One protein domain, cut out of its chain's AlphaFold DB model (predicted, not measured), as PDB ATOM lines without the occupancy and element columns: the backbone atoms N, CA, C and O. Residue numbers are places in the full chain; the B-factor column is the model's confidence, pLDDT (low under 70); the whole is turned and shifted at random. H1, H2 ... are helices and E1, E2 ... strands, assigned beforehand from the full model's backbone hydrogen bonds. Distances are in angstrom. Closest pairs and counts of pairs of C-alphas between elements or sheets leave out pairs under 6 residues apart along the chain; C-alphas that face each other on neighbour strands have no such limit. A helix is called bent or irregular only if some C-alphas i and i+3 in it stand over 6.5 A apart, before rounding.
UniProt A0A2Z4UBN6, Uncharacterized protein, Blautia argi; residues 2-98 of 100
ATOM      1  N   GLU A   2      -6.646 -20.873  59.389       81.81
ATOM      2  CA  GLU A   2      -7.608 -21.201  60.457       81.81
ATOM      3  C   GLU A   2      -8.994 -20.538  60.311       81.81
ATOM      4  O   GLU A   2     -10.028 -21.181  60.478       81.81
ATOM      5  N   GLU A   3      -9.041 -19.263  59.911       88.56
ATOM      6  CA  GLU A   3     -10.312 -18.550  59.732       88.56
ATOM      7  C   GLU A   3     -11.156 -19.090  58.571       88.56
ATOM      8  O   GLU A   3     -12.376 -19.189  58.697       88.56
ATOM      9  N   LYS A   4     -10.523 -19.473  57.454       86.50
ATOM     10  CA  LYS A   4     -11.234 -20.054  56.306       86.50
ATOM     11  C   LYS A   4     -11.849 -21.398  56.676       86.50
ATOM     12  O   LYS A   4     -13.025 -21.601  56.391       86.50
ATOM     13  N   GLN A   5     -11.102 -22.246  57.386       89.25
ATOM     14  CA  GLN A   5     -11.630 -23.509  57.900       89.25
ATOM     15  C   GLN A   5     -12.833 -23.268  58.816       89.25
ATOM     16  O   GLN A   5     -13.880 -23.882  58.648       89.25
ATOM     17  N   ARG A   6     -12.731 -22.305  59.737       93.56
ATOM     18  CA  ARG A   6     -13.842 -21.933  60.625       93.56
ATOM     19  C   ARG A   6     -15.081 -21.467  59.852       93.56
ATOM     20  O   ARG A   6     -16.201 -21.830  60.208       93.56
ATOM     21  N   LEU A   7     -14.900 -20.631  58.827       94.44
ATOM     22  CA  LEU A   7     -15.999 -20.147  57.987       94.44
ATOM     23  C   LEU A   7     -16.643 -21.284  57.194       94.44
ATOM     24  O   LEU A   7     -17.870 -21.340  57.108       94.44
ATOM     25  N   TRP A   8     -15.828 -22.196  56.666       92.31
ATOM     26  CA  TRP A   8     -16.295 -23.401  55.998       92.31
ATOM     27  C   TRP A   8     -17.145 -24.268  56.930       92.31
ATOM     28  O   TRP A   8     -18.297 -24.540  56.602       92.31
ATOM     29  N   GLU A   9     -16.646 -24.620  58.118       92.56
ATOM     30  CA  GLU A   9     -17.395 -25.449  59.073       92.56
ATOM     31  C   GLU A   9     -18.735 -24.812  59.460       92.56
ATOM     32  O   GLU A   9     -19.761 -25.490  59.580       92.56
ATOM     33  N   LYS A  10     -18.763 -23.479  59.585       95.19
ATOM     34  CA  LYS A  10     -19.998 -22.733  59.840       95.19
ATOM     35  C   LYS A  10     -20.967 -22.806  58.658       95.19
ATOM     36  O   LYS A  10     -22.149 -23.070  58.868       95.19
ATOM     37  N   LEU A  11     -20.493 -22.578  57.431       94.44
ATOM     38  CA  LEU A  11     -21.318 -22.663  56.222       94.44
ATOM     39  C   LEU A  11     -21.866 -24.080  56.020       94.44
ATOM     40  O   LEU A  11     -23.058 -24.237  55.743       94.44
ATOM     41  N   LYS A  12     -21.017 -25.095  56.202       92.44
ATOM     42  CA  LYS A  12     -21.371 -26.514  56.140       92.44
ATOM     43  C   LYS A  12     -22.477 -26.827  57.141       92.44
ATOM     44  O   LYS A  12     -23.547 -27.274  56.738       92.44
ATOM     45  N   THR A  13     -22.269 -26.492  58.415       92.88
ATOM     46  CA  THR A  13     -23.256 -26.727  59.481       92.88
ATOM     47  C   THR A  13     -24.593 -26.059  59.168       92.88
ATOM     48  O   THR A  13     -25.626 -26.719  59.194       92.88
ATOM     49  N   LEU A  14     -24.589 -24.773  58.800       94.38
ATOM     50  CA  LEU A  14     -25.818 -24.039  58.477       94.38
ATOM     51  C   LEU A  14     -26.568 -24.645  57.285       94.38
ATOM     52  O   LEU A  14     -27.790 -24.779  57.330       94.38
ATOM     53  N   THR A  15     -25.842 -25.026  56.234       92.94
ATOM     54  CA  THR A  15     -26.428 -25.626  55.029       92.94
ATOM     55  C   THR A  15     -27.052 -26.983  55.342       92.94
ATOM     56  O   THR A  15     -28.188 -27.244  54.947       92.94
ATOM     57  N   MET A  16     -26.339 -27.824  56.095       90.94
ATOM     58  CA  MET A  16     -26.818 -29.136  56.526       90.94
ATOM     59  C   MET A  16     -28.054 -29.012  57.420       90.94
ATOM     60  O   MET A  16     -29.048 -29.691  57.178       90.94
ATOM     61  N   THR A  17     -28.031 -28.111  58.407       92.50
ATOM     62  CA  THR A  17     -29.192 -27.841  59.265       92.50
ATOM     63  C   THR A  17     -30.390 -27.380  58.442       92.50
ATOM     64  O   THR A  17     -31.483 -27.907  58.626       92.50
ATOM     65  N   GLU A  18     -30.210 -26.442  57.508       93.50
ATOM     66  CA  GLU A  18     -31.317 -25.946  56.685       93.50
ATOM     67  C   GLU A  18     -31.920 -27.049  55.803       93.50
ATOM     68  O   GLU A  18     -33.144 -27.150  55.718       93.50
ATOM     69  N   LEU A  19     -31.095 -27.904  55.193       91.50
ATOM     70  CA  LEU A  19     -31.569 -29.051  54.411       91.50
ATOM     71  C   LEU A  19     -32.343 -30.052  55.277       91.50
ATOM     72  O   LEU A  19     -33.451 -30.442  54.916       91.50
ATOM     73  N   CYS A  20     -31.802 -30.411  56.441       90.31
ATOM     74  CA  CYS A  20     -32.448 -31.326  57.376       90.31
ATOM     75  C   CYS A  20     -33.778 -30.777  57.916       90.31
ATOM     76  O   CYS A  20     -34.747 -31.520  58.020       90.31
ATOM     77  N   CYS A  21     -33.858 -29.480  58.227       91.88
ATOM     78  CA  CYS A  21     -35.098 -28.856  58.694       91.88
ATOM     79  C   CYS A  21     -36.157 -28.745  57.589       91.88
ATOM     80  O   CYS A  21     -37.347 -28.798  57.884       91.88
ATOM     81  N   ARG A  22     -35.745 -28.567  56.327       91.44
ATOM     82  CA  ARG A  22     -36.660 -28.468  55.176       91.44
ATOM     83  C   ARG A  22     -37.181 -29.820  54.689       91.44
ATOM     84  O   ARG A  22     -38.214 -29.848  54.026       91.44
ATOM     85  N   SER A  23     -36.468 -30.907  54.964       89.50
ATOM     86  CA  SER A  23     -36.851 -32.265  54.557       89.50
ATOM     87  C   SER A  23     -36.532 -33.275  55.667       89.50
ATOM     88  O   SER A  23     -35.605 -34.078  55.514       89.50
ATOM     89  N   PRO A  24     -37.263 -33.230  56.799       90.50
ATOM     90  CA  PRO A  24     -37.014 -34.096  57.953       90.50
ATOM     91  C   PRO A  24     -37.043 -35.592  57.619       90.50
ATOM     92  O   PRO A  24     -36.326 -36.386  58.222       90.50
ATOM     93  N   GLU A  25     -37.830 -35.979  56.619       89.38
ATOM     94  CA  GLU A  25     -37.996 -37.355  56.149       89.38
ATOM     95  C   GLU A  25     -36.701 -37.913  55.542       89.38
ATOM     96  O   GLU A  25     -36.468 -39.121  55.558       89.38
ATOM     97  N   LEU A  26     -35.833 -37.033  55.035       85.62
ATOM     98  CA  LEU A  26     -34.544 -37.380  54.435       85.62
ATOM     99  C   LEU A  26     -33.374 -37.243  55.415       85.62
ATOM    100  O   LEU A  26     -32.232 -37.501  55.034       85.62
ATOM    101  N   TYR A  27     -33.636 -36.884  56.679       87.62
ATOM    102  CA  TYR A  27     -32.610 -36.614  57.689       87.62
ATOM    103  C   TYR A  27     -31.557 -37.726  57.788       87.62
ATOM    104  O   TYR A  27     -30.359 -37.452  57.736       87.62
ATOM    105  N   GLY A  28     -31.992 -38.988  57.877       85.19
ATOM    106  CA  GLY A  28     -31.079 -40.126  58.011       85.19
ATOM    107  C   GLY A  28     -30.163 -40.310  56.798       85.19
ATOM    108  O   GLY A  28     -28.979 -40.609  56.955       85.19
ATOM    109  N   VAL A  29     -30.682 -40.074  55.588       82.94
ATOM    110  CA  VAL A  29     -29.886 -40.139  54.354       82.94
ATOM    111  C   VAL A  29     -28.886 -38.989  54.325       82.94
ATOM    112  O   VAL A  29     -27.696 -39.218  54.121       82.94
ATOM    113  N   PHE A  30     -29.343 -37.763  54.582       86.94
ATOM    114  CA  PHE A  30     -28.484 -36.583  54.593       86.94
ATOM    115  C   PHE A  30     -27.354 -36.725  55.608       86.94
ATOM    116  O   PHE A  30     -26.196 -36.526  55.253       86.94
ATOM    117  N   GLN A  31     -27.654 -37.158  56.834       85.62
ATOM    118  CA  GLN A  31     -26.640 -37.393  57.858       85.62
ATOM    119  C   GLN A  31     -25.579 -38.395  57.381       85.62
ATOM    120  O   GLN A  31     -24.388 -38.136  57.546       85.62
ATOM    121  N   LYS A  32     -25.996 -39.504  56.756       84.44
ATOM    122  CA  LYS A  32     -25.072 -40.517  56.237       84.44
ATOM    123  C   LYS A  32     -24.173 -39.963  55.128       84.44
ATOM    124  O   LYS A  32     -22.967 -40.176  55.175       84.44
ATOM    125  N   VAL A  33     -24.731 -39.217  54.171       84.00
ATOM    126  CA  VAL A  33     -23.943 -38.624  53.073       84.00
ATOM    127  C   VAL A  33     -22.992 -37.543  53.582       84.00
ATOM    128  O   VAL A  33     -21.850 -37.458  53.147       84.00
ATOM    129  N   PHE A  34     -23.422 -36.730  54.546       86.56
ATOM    130  CA  PHE A  34     -22.561 -35.703  55.129       86.56
ATOM    131  C   PHE A  34     -21.389 -36.281  55.932       86.56
ATOM    132  O   PHE A  34     -20.347 -35.632  56.049       86.56
ATOM    133  N   GLN A  35     -21.543 -37.494  56.469       85.69
ATOM    134  CA  GLN A  35     -20.461 -38.242  57.111       85.69
ATOM    135  C   GLN A  35     -19.472 -38.835  56.097       85.69
ATOM    136  O   GLN A  35     -18.308 -39.008  56.444       85.69
ATOM    137  N   SER A  36     -19.901 -39.108  54.861       84.06
ATOM    138  CA  SER A  36     -19.056 -39.626  53.776       84.06
ATOM    139  C   SER A  36     -18.552 -38.537  52.823       84.06
ATOM    140  O   SER A  36     -18.279 -38.812  51.660       84.06
ATOM    141  N   MET A  37     -18.451 -37.285  53.278       89.62
ATOM    142  CA  MET A  37     -17.920 -36.191  52.463       89.62
ATOM    143  C   MET A  37     -16.393 -36.217  52.398       89.62
ATOM    144  O   MET A  37     -15.731 -36.297  53.432       89.62
ATOM    145  N   GLU A  38     -15.842 -36.010  51.203       91.50
ATOM    146  CA  GLU A  38     -14.398 -35.920  50.973       91.50
ATOM    147  C   GLU A  38     -14.012 -34.615  50.280       91.50
ATOM    148  O   GLU A  38     -14.630 -34.195  49.302       91.50
ATOM    149  N   GLU A  39     -12.953 -33.981  50.773       91.25
ATOM    150  CA  GLU A  39     -12.406 -32.785  50.142       91.25
ATOM    151  C   GLU A  39     -11.644 -33.156  48.858       91.25
ATOM    152  O   GLU A  39     -10.778 -34.035  48.864       91.25
ATOM    153  N   ARG A  40     -11.983 -32.500  47.744       88.50
ATOM    154  CA  ARG A  40     -11.382 -32.677  46.412       88.50
ATOM    155  C   ARG A  40     -11.389 -31.350  45.656       88.50
ATOM    156  O   ARG A  40     -12.110 -30.422  46.003       88.50
ATOM    157  N   GLU A  41     -10.647 -31.288  44.555       83.25
ATOM    158  CA  GLU A  41     -10.647 -30.124  43.654       83.25
ATOM    159  C   GLU A  41     -11.957 -29.958  42.860       83.25
ATOM    160  O   GLU A  41     -12.191 -28.914  42.260       83.25
ATOM    161  N   LEU A  42     -12.827 -30.973  42.854       77.62
ATOM    162  CA  LEU A  42     -14.091 -30.979  42.120       77.62
ATOM    163  C   LEU A  42     -15.273 -31.115  43.084       77.62
ATOM    164  O   LEU A  42     -15.238 -31.913  44.022       77.62
ATOM    165  N   PHE A  43     -16.343 -30.364  42.816       84.31
ATOM    166  CA  PHE A  43     -17.619 -30.509  43.514       84.31
ATOM    167  C   PHE A  43     -18.530 -31.475  42.748       84.31
ATOM    168  O   PHE A  43     -18.877 -31.227  41.590       84.31
ATOM    169  N   GLY A  44     -18.927 -32.576  43.385       83.88
ATOM    170  CA  GLY A  44     -19.740 -33.604  42.740       83.88
ATOM    171  C   GLY A  44     -19.843 -34.888  43.545       83.88
ATOM    172  O   GLY A  44     -19.535 -34.918  44.730       83.88
ATOM    173  N   THR A  45     -20.310 -35.958  42.913       84.88
ATOM    174  CA  THR A  45     -20.447 -37.266  43.559       84.88
ATOM    175  C   THR A  45     -20.293 -38.393  42.543       84.88
ATOM    176  O   THR A  45     -20.674 -38.239  41.380       84.88
ATOM    177  N   ASP A  46     -19.746 -39.521  42.987       80.69
ATOM    178  CA  ASP A  46     -19.728 -40.799  42.263       80.69
ATOM    179  C   ASP A  46     -20.948 -41.683  42.596       80.69
ATOM    180  O   ASP A  46     -21.024 -42.840  42.194       80.69
ATOM    181  N   GLY A  47     -21.904 -41.148  43.363       74.94
ATOM    182  CA  GLY A  47     -23.060 -41.879  43.870       74.94
ATOM    183  C   GLY A  47     -22.854 -42.510  45.249       74.94
ATOM    184  O   GLY A  47     -23.834 -42.959  45.834       74.94
ATOM    185  N   THR A  48     -21.635 -42.494  45.800       76.88
ATOM    186  CA  THR A  48     -21.300 -43.028  47.135       76.88
ATOM    187  C   THR A  48     -20.723 -41.948  48.053       76.88
ATOM    188  O   THR A  48     -21.129 -41.818  49.212       76.88
ATOM    189  N   VAL A  49     -19.793 -41.153  47.531       83.75
ATOM    190  CA  VAL A  49     -19.059 -40.101  48.241       83.75
ATOM    191  C   VAL A  49     -19.458 -38.741  47.675       83.75
ATOM    192  O   VAL A  49     -19.637 -38.576  46.466       83.75
ATOM    193  N   LEU A  50     -19.620 -37.750  48.552       87.94
ATOM    194  CA  LEU A  50     -19.828 -36.360  48.147       87.94
ATOM    195  C   LEU A  50     -18.483 -35.626  48.171       87.94
ATOM    196  O   LEU A  50     -17.938 -35.346  49.239       87.94
ATOM    197  N   TYR A  51     -17.979 -35.295  46.989       90.44
ATOM    198  CA  TYR A  51     -16.756 -34.533  46.796       90.44
ATOM    199  C   TYR A  51     -17.031 -33.036  46.836       90.44
ATOM    200  O   TYR A  51     -18.003 -32.552  46.243       90.44
ATOM    201  N   TYR A  52     -16.180 -32.288  47.532       89.44
ATOM    202  CA  TYR A  52     -16.349 -30.846  47.664       89.44
ATOM    203  C   TYR A  52     -15.027 -30.092  47.770       89.44
ATOM    204  O   TYR A  52     -14.050 -30.609  48.297       89.44
ATOM    205  N   GLN A  53     -15.053 -28.825  47.353       91.19
ATOM    206  CA  GLN A  53     -13.966 -27.876  47.563       91.19
ATOM    207  C   GLN A  53     -14.465 -26.719  48.456       91.19
ATOM    208  O   GLN A  53     -15.333 -25.950  48.017       91.19
ATOM    209  N   PRO A  54     -13.956 -26.569  49.696       91.00
ATOM    210  CA  PRO A  54     -14.380 -25.524  50.631       91.00
ATOM    211  C   PRO A  54     -14.329 -24.115  50.032       91.00
ATOM    212  O   PRO A  54     -15.286 -23.345  50.142       91.00
ATOM    213  N   GLU A  55     -13.230 -23.772  49.358       91.31
ATOM    214  CA  GLU A  55     -13.004 -22.448  48.776       91.31
ATOM    215  C   GLU A  55     -14.007 -22.123  47.672       91.31
ATOM    216  O   GLU A  55     -14.480 -20.986  47.590       91.31
ATOM    217  N   ALA A  56     -14.358 -23.109  46.842       90.19
ATOM    218  CA  ALA A  56     -15.337 -22.927  45.777       90.19
ATOM    219  C   ALA A  56     -16.722 -22.624  46.362       90.19
ATOM    220  O   ALA A  56     -17.384 -21.680  45.927       90.19
ATOM    221  N   LEU A  57     -17.130 -23.349  47.408       91.56
ATOM    222  CA  LEU A  57     -18.422 -23.152  48.071       91.56
ATOM    223  C   LEU A  57     -18.489 -21.836  48.856       91.56
ATOM    224  O   LEU A  57     -19.515 -21.155  48.825       91.56
ATOM    225  N   LEU A  58     -17.397 -21.430  49.510       94.00
ATOM    226  CA  LEU A  58     -17.293 -20.111  50.142       94.00
ATOM    227  C   LEU A  58     -17.377 -18.988  49.097       94.00
ATOM    228  O   LEU A  58     -18.112 -18.019  49.283       94.00
ATOM    229  N   THR A  59     -16.685 -19.133  47.966       93.94
ATOM    230  CA  THR A  59     -16.739 -18.165  46.857       93.94
ATOM    231  C   THR A  59     -18.140 -18.090  46.247       93.94
ATOM    232  O   THR A  59     -18.660 -17.004  45.980       93.94
ATOM    233  N   GLN A  60     -18.800 -19.234  46.074       93.06
ATOM    234  CA  GLN A  60     -20.181 -19.319  45.613       93.06
ATOM    235  C   GLN A  60     -21.158 -18.671  46.597       93.06
ATOM    236  O   GLN A  60     -22.075 -17.971  46.169       93.06
ATOM    237  N   TYR A  61     -20.953 -18.852  47.904       94.69
ATOM    238  CA  TYR A  61     -21.734 -18.161  48.926       94.69
ATOM    239  C   TYR A  61     -21.584 -16.642  48.805       94.69
ATOM    240  O   TYR A  61     -22.583 -15.927  48.775       94.69
ATOM    241  N   CYS A  62     -20.350 -16.146  48.691       94.81
ATOM    242  CA  CYS A  62     -20.081 -14.713  48.573       94.81
ATOM    243  C   CYS A  62     -20.654 -14.103  47.284       94.81
ATOM    244  O   CYS A  62     -21.091 -12.958  47.298       94.81
ATOM    245  N   SER A  63     -20.660 -14.852  46.178       95.81
ATOM    246  CA  SER A  63     -21.083 -14.354  44.859       95.81
ATOM    247  C   SER A  63     -22.578 -14.519  44.571       95.81
ATOM    248  O   SER A  63     -23.207 -13.605  44.047       95.81
ATOM    249  N   LYS A  64     -23.156 -15.683  44.892       95.00
ATOM    250  CA  LYS A  64     -24.540 -16.065  44.549       95.00
ATOM    251  C   LYS A  64     -25.442 -16.227  45.786       95.00
ATOM    252  O   LYS A  64     -26.637 -16.498  45.650       95.00
ATOM    253  N   GLY A  65     -24.898 -16.075  46.993       94.69
ATOM    254  CA  GLY A  65     -25.636 -16.159  48.252       94.69
ATOM    255  C   GLY A  65     -25.944 -17.583  48.722       94.69
ATOM    256  O   GLY A  65     -25.678 -18.587  48.056       94.69
ATOM    257  N   ARG A  66     -26.573 -17.664  49.902       94.12
ATOM    258  CA  ARG A  66     -26.888 -18.915  50.619       94.12
ATOM    259  C   ARG A  66     -27.648 -19.944  49.780       94.12
ATOM    260  O   ARG A  66     -27.311 -21.125  49.798       94.12
ATOM    261  N   ILE A  67     -28.667 -19.502  49.042       93.88
ATOM    262  CA  ILE A  67     -29.538 -20.393  48.258       93.88
ATOM    263  C   ILE A  67     -28.746 -21.151  47.189       93.88
ATOM    264  O   ILE A  67     -29.055 -22.305  46.905       93.88
ATOM    265  N   SER A  68     -27.697 -20.541  46.636       94.19
ATOM    266  CA  SER A  68     -26.827 -21.190  45.657       94.19
ATOM    267  C   SER A  68     -26.107 -22.404  46.251       94.19
ATOM    268  O   SER A  68     -26.129 -23.480  45.662       94.19
ATOM    269  N   VAL A  69     -25.544 -22.258  47.454       93.62
ATOM    270  CA  VAL A  69     -24.854 -23.347  48.163       93.62
ATOM    271  C   VAL A  69     -25.830 -24.464  48.529       93.62
ATOM    272  O   VAL A  69     -25.552 -25.632  48.276       93.62
ATOM    273  N   ILE A  70     -27.017 -24.119  49.036       92.75
ATOM    274  CA  ILE A  70     -28.064 -25.108  49.346       92.75
ATOM    275  C   ILE A  70     -28.455 -25.902  48.097       92.75
ATOM    276  O   ILE A  70     -28.595 -27.119  48.169       92.75
ATOM    277  N   ARG A  71     -28.610 -25.233  46.946       91.38
ATOM    278  CA  ARG A  71     -28.914 -25.900  45.672       91.38
ATOM    279  C   ARG A  71     -27.801 -26.851  45.250       91.38
ATOM    280  O   ARG A  71     -28.120 -27.952  44.818       91.38
ATOM    281  N   ALA A  72     -26.539 -26.450  45.398       89.75
ATOM    282  CA  ALA A  72     -25.386 -27.295  45.096       89.75
ATOM    283  C   ALA A  72     -25.432 -28.596  45.908       89.75
ATOM    284  O   ALA A  72     -25.406 -29.685  45.343       89.75
ATOM    285  N   PHE A  73     -25.598 -28.480  47.228       89.88
ATOM    286  CA  PHE A  73     -25.700 -29.632  48.119       89.88
ATOM    287  C   PHE A  73     -26.922 -30.498  47.831       89.88
ATOM    288  O   PHE A  73     -26.786 -31.712  47.713       89.88
ATOM    289  N   LEU A  74     -28.106 -29.897  47.691       88.94
ATOM    290  CA  LEU A  74     -29.331 -30.638  47.393       88.94
ATOM    291  C   LEU A  74     -29.203 -31.416  46.082       88.94
ATOM    292  O   LEU A  74     -29.606 -32.571  46.013       88.94
ATOM    293  N   HIS A  75     -28.627 -30.796  45.053       87.50
ATOM    294  CA  HIS A  75     -28.426 -31.435  43.760       87.50
ATOM    295  C   HIS A  75     -27.489 -32.642  43.864       87.50
ATOM    296  O   HIS A  75     -27.838 -33.720  43.389       87.50
ATOM    297  N   SER A  76     -26.348 -32.508  44.547       85.44
ATOM    298  CA  SER A  76     -25.441 -33.641  44.759       85.44
ATOM    299  C   SER A  76     -26.072 -34.742  45.615       85.44
ATOM    300  O   SER A  76     -25.899 -35.921  45.323       85.44
ATOM    301  N   LEU A  77     -26.857 -34.382  46.636       85.31
ATOM    302  CA  LEU A  77     -27.594 -35.344  47.462       85.31
ATOM    303  C   LEU A  77     -28.634 -36.122  46.652       85.31
ATOM    304  O   LEU A  77     -28.778 -37.329  46.839       85.31
ATOM    305  N   LEU A  78     -29.341 -35.453  45.737       83.75
ATOM    306  CA  LEU A  78     -30.268 -36.116  44.825       83.75
ATOM    307  C   LEU A  78     -29.534 -37.095  43.909       83.75
ATOM    308  O   LEU A  78     -30.031 -38.197  43.717       83.75
ATOM    309  N   HIS A  79     -28.350 -36.754  43.396       81.62
ATOM    310  CA  HIS A  79     -27.553 -37.694  42.597       81.62
ATOM    311  C   HIS A  79     -27.143 -38.932  43.387       81.62
ATOM    312  O   HIS A  79     -27.318 -40.042  42.892       81.62
ATOM    313  N   VAL A  80     -26.695 -38.764  44.635       78.75
ATOM    314  CA  VAL A  80     -26.420 -39.905  45.522       78.75
ATOM    315  C   VAL A  80     -27.668 -40.777  45.668       78.75
ATOM    316  O   VAL A  80     -27.605 -41.986  45.458       78.75
ATOM    317  N   LEU A  81     -28.823 -40.176  45.960       76.00
ATOM    318  CA  LEU A  81     -30.090 -40.899  46.105       76.00
ATOM    319  C   LEU A  81     -30.519 -41.626  44.821       76.00
ATOM    320  O   LEU A  81     -30.884 -42.799  44.874       76.00
ATOM    321  N   TYR A  82     -30.474 -40.958  43.668       73.31
ATOM    322  CA  TYR A  82     -30.904 -41.532  42.393       73.31
ATOM    323  C   TYR A  82     -29.981 -42.651  41.910       73.31
ATOM    324  O   TYR A  82     -30.486 -43.642  41.388       73.31
ATOM    325  N   VAL A  83     -28.664 -42.552  42.127       67.88
ATOM    326  CA  VAL A  83     -27.734 -43.651  41.820       67.88
ATOM    327  C   VAL A  83     -28.066 -44.888  42.659       67.88
ATOM    328  O   VAL A  83     -28.149 -45.985  42.111       67.88
ATOM    329  N   HIS A  84     -28.380 -44.723  43.949       63.16
ATOM    330  CA  HIS A  84     -28.825 -45.837  44.799       63.16
ATOM    331  C   HIS A  84     -30.158 -46.455  44.344       63.16
ATOM    332  O   HIS A  84     -30.385 -47.645  44.558       63.16
ATOM    333  N   MET A  85     -31.037 -45.678  43.700       59.81
ATOM    334  CA  MET A  85     -32.273 -46.203  43.103       59.81
ATOM    335  C   MET A  85     -32.058 -46.859  41.730       59.81
ATOM    336  O   MET A  85     -32.906 -47.633  41.292       59.81
ATOM    337  N   ASN A  86     -30.942 -46.573  41.051       57.50
ATOM    338  CA  ASN A  86     -30.656 -47.006  39.682       57.50
ATOM    339  C   ASN A  86     -29.558 -48.085  39.605       57.50
ATOM    340  O   ASN A  86     -28.808 -48.143  38.634       57.50
ATOM    341  N   THR A  87     -29.465 -48.968  40.602       48.94
ATOM    342  CA  THR A  87     -28.434 -50.022  40.735       48.94
ATOM    343  C   THR A  87     -28.518 -51.163  39.701       48.94
ATOM    344  O   THR A  87     -28.133 -52.296  39.966       48.94
ATOM    345  N   LYS A  88     -28.970 -50.877  38.474       47.94
ATOM    346  CA  LYS A  88     -28.782 -51.733  37.297       47.94
ATOM    347  C   LYS A  88     -27.968 -51.004  36.228       47.94
ATOM    348  O   LYS A  88     -28.536 -50.587  35.222       47.94
ATOM    349  N   ARG A  89     -26.654 -50.873  36.440       48.50
ATOM    350  CA  ARG A  89     -25.601 -50.807  35.400       48.50
ATOM    351  C   ARG A  89     -24.245 -50.669  36.093       48.50
ATOM    352  O   ARG A  89     -23.916 -49.604  36.593       48.50
ATOM    353  N   GLU A  90     -23.498 -51.766  36.146       51.41
ATOM    354  CA  GLU A  90     -22.199 -51.867  36.828       51.41
ATOM    355  C   GLU A  90     -21.019 -51.263  36.040       51.41
ATOM    356  O   GLU A  90     -19.908 -51.262  36.555       51.41
ATOM    357  N   ASP A  91     -21.224 -50.680  34.851       53.12
ATOM    358  CA  ASP A  91     -20.099 -50.437  33.926       53.12
ATOM    359  C   ASP A  91     -19.777 -48.968  33.585       53.12
ATOM    360  O   ASP A  91     -18.886 -48.718  32.776       53.12
ATOM    361  N   GLU A  92     -20.423 -47.967  34.193       52.09
ATOM    362  CA  GLU A  92     -20.097 -46.558  33.912       52.09
ATOM    363  C   GLU A  92     -19.906 -45.757  35.210       52.09
ATOM    364  O   GLU A  92     -20.860 -45.268  35.813       52.09
ATOM    365  N   LEU A  93     -18.645 -45.585  35.631       53.53
ATOM    366  CA  LEU A  93     -18.240 -44.587  36.630       53.53
ATOM    367  C   LEU A  93     -18.426 -43.177  36.042       53.53
ATOM    368  O   LEU A  93     -17.473 -42.515  35.630       53.53
ATOM    369  N   ILE A  94     -19.676 -42.721  35.954       57.19
ATOM    370  CA  ILE A  94     -20.011 -41.351  35.570       57.19
ATOM    371  C   ILE A  94     -19.860 -40.489  36.818       57.19
ATOM    372  O   ILE A  94     -20.713 -40.504  37.705       57.19
ATOM    373  N   ILE A  95     -18.776 -39.718  36.892       55.06
ATOM    374  CA  ILE A  95     -18.694 -38.607  37.843       55.06
ATOM    375  C   ILE A  95     -19.707 -37.563  37.375       55.06
ATOM    376  O   ILE A  95     -19.523 -36.908  36.343       55.06
ATOM    377  N   TRP A  96     -20.803 -37.424  38.118       57.00
ATOM    378  CA  TRP A  96     -21.836 -36.444  37.809       57.00
ATOM    379  C   TRP A  96     -21.338 -35.061  38.227       57.00
ATOM    380  O   TRP A  96     -21.365 -34.688  39.402       57.00
ATOM    381  N   HIS A  97     -20.838 -34.307  37.246       54.59
ATOM    382  CA  HIS A  97     -20.431 -32.922  37.440       54.59
ATOM    383  C   HIS A  97     -21.644 -32.057  37.776       54.59
ATOM    384  O   HIS A  97     -22.644 -32.038  37.054       54.59
ATOM    385  N   VAL A  98     -21.528 -31.281  38.848       51.03
ATOM    386  CA  VAL A  98     -22.522 -30.271  39.202       51.03
ATOM    387  C   VAL A  98     -22.168 -28.998  38.440       51.03
ATOM    388  O   VAL A  98     -21.274 -28.255  38.837       51.03
TER     389      VAL A  98
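AT A GLANCE: This is residues 2 to 98 of the 100 residues of an uncharacterized protein of Blautia argi (UniProt A0A2Z4UBN6). A helical hairpin, H1 and H2, is crossed steeply by the long helix H4, with H3 at H4's beginning and a tiny sheet, E1 and E2 parallel, beside H4; residues 85 to 92 stick out. The 97 printed residues, mostly helix, run H1 H2 E1 E2 H3 H4. The whole is compact, with radius of gyration of the C-alphas 13.5 A and spans 43 by 30 by 22 A.

HOW THE PARTS SIT: E1, residues 37 to 39, and E2, residues 50 to 52, are parallel; N 38 and O 50 are within hydrogen-bond range, 2.9 A. The closest C-alphas of E2 and H4, residues 66 to 85, are those of Leu 50 and Ser 76, 7.1 A. H1, residues 2 to 22, touches H4 with residues 15 to 19 alone, at a steep tilt of 64 degrees; the closest C-alphas are those of Thr 15 and Ile 70, 5.9 A. H1 touches H2, residues 24 to 35, with residues 16 to 20 alone, in a hairpin; the closest C-alphas are those of Cys 20 and Tyr 27, 5.3 A. H3, residues 54 to 64, touches residues 68 to 69 of H4 alone; the closest C-alphas are those of Tyr 61 and Val 69, 6.1 A. In H1, H3 and H4 every O i to N i+4 pair is within hydrogen-bond range, in H2 6 of 8.

IN THESE COORDINATES: H1 spans 30.4 A from C-alpha 2 at (-7.608, -21.201, 60.457); H4 spans 28.8 A to C-alpha 85 at (-32.273, -46.203, 43.103). H2 is irregular: C-alphas 25 and 28 are 7.7 A apart.

THE WHOLE: The two C-alphas farthest apart, those of Glu 3 and Lys 88, are 44.1 A apart. The printed part has no cut, and no link is long. pLDDT is under 70 in residues 83 to 98.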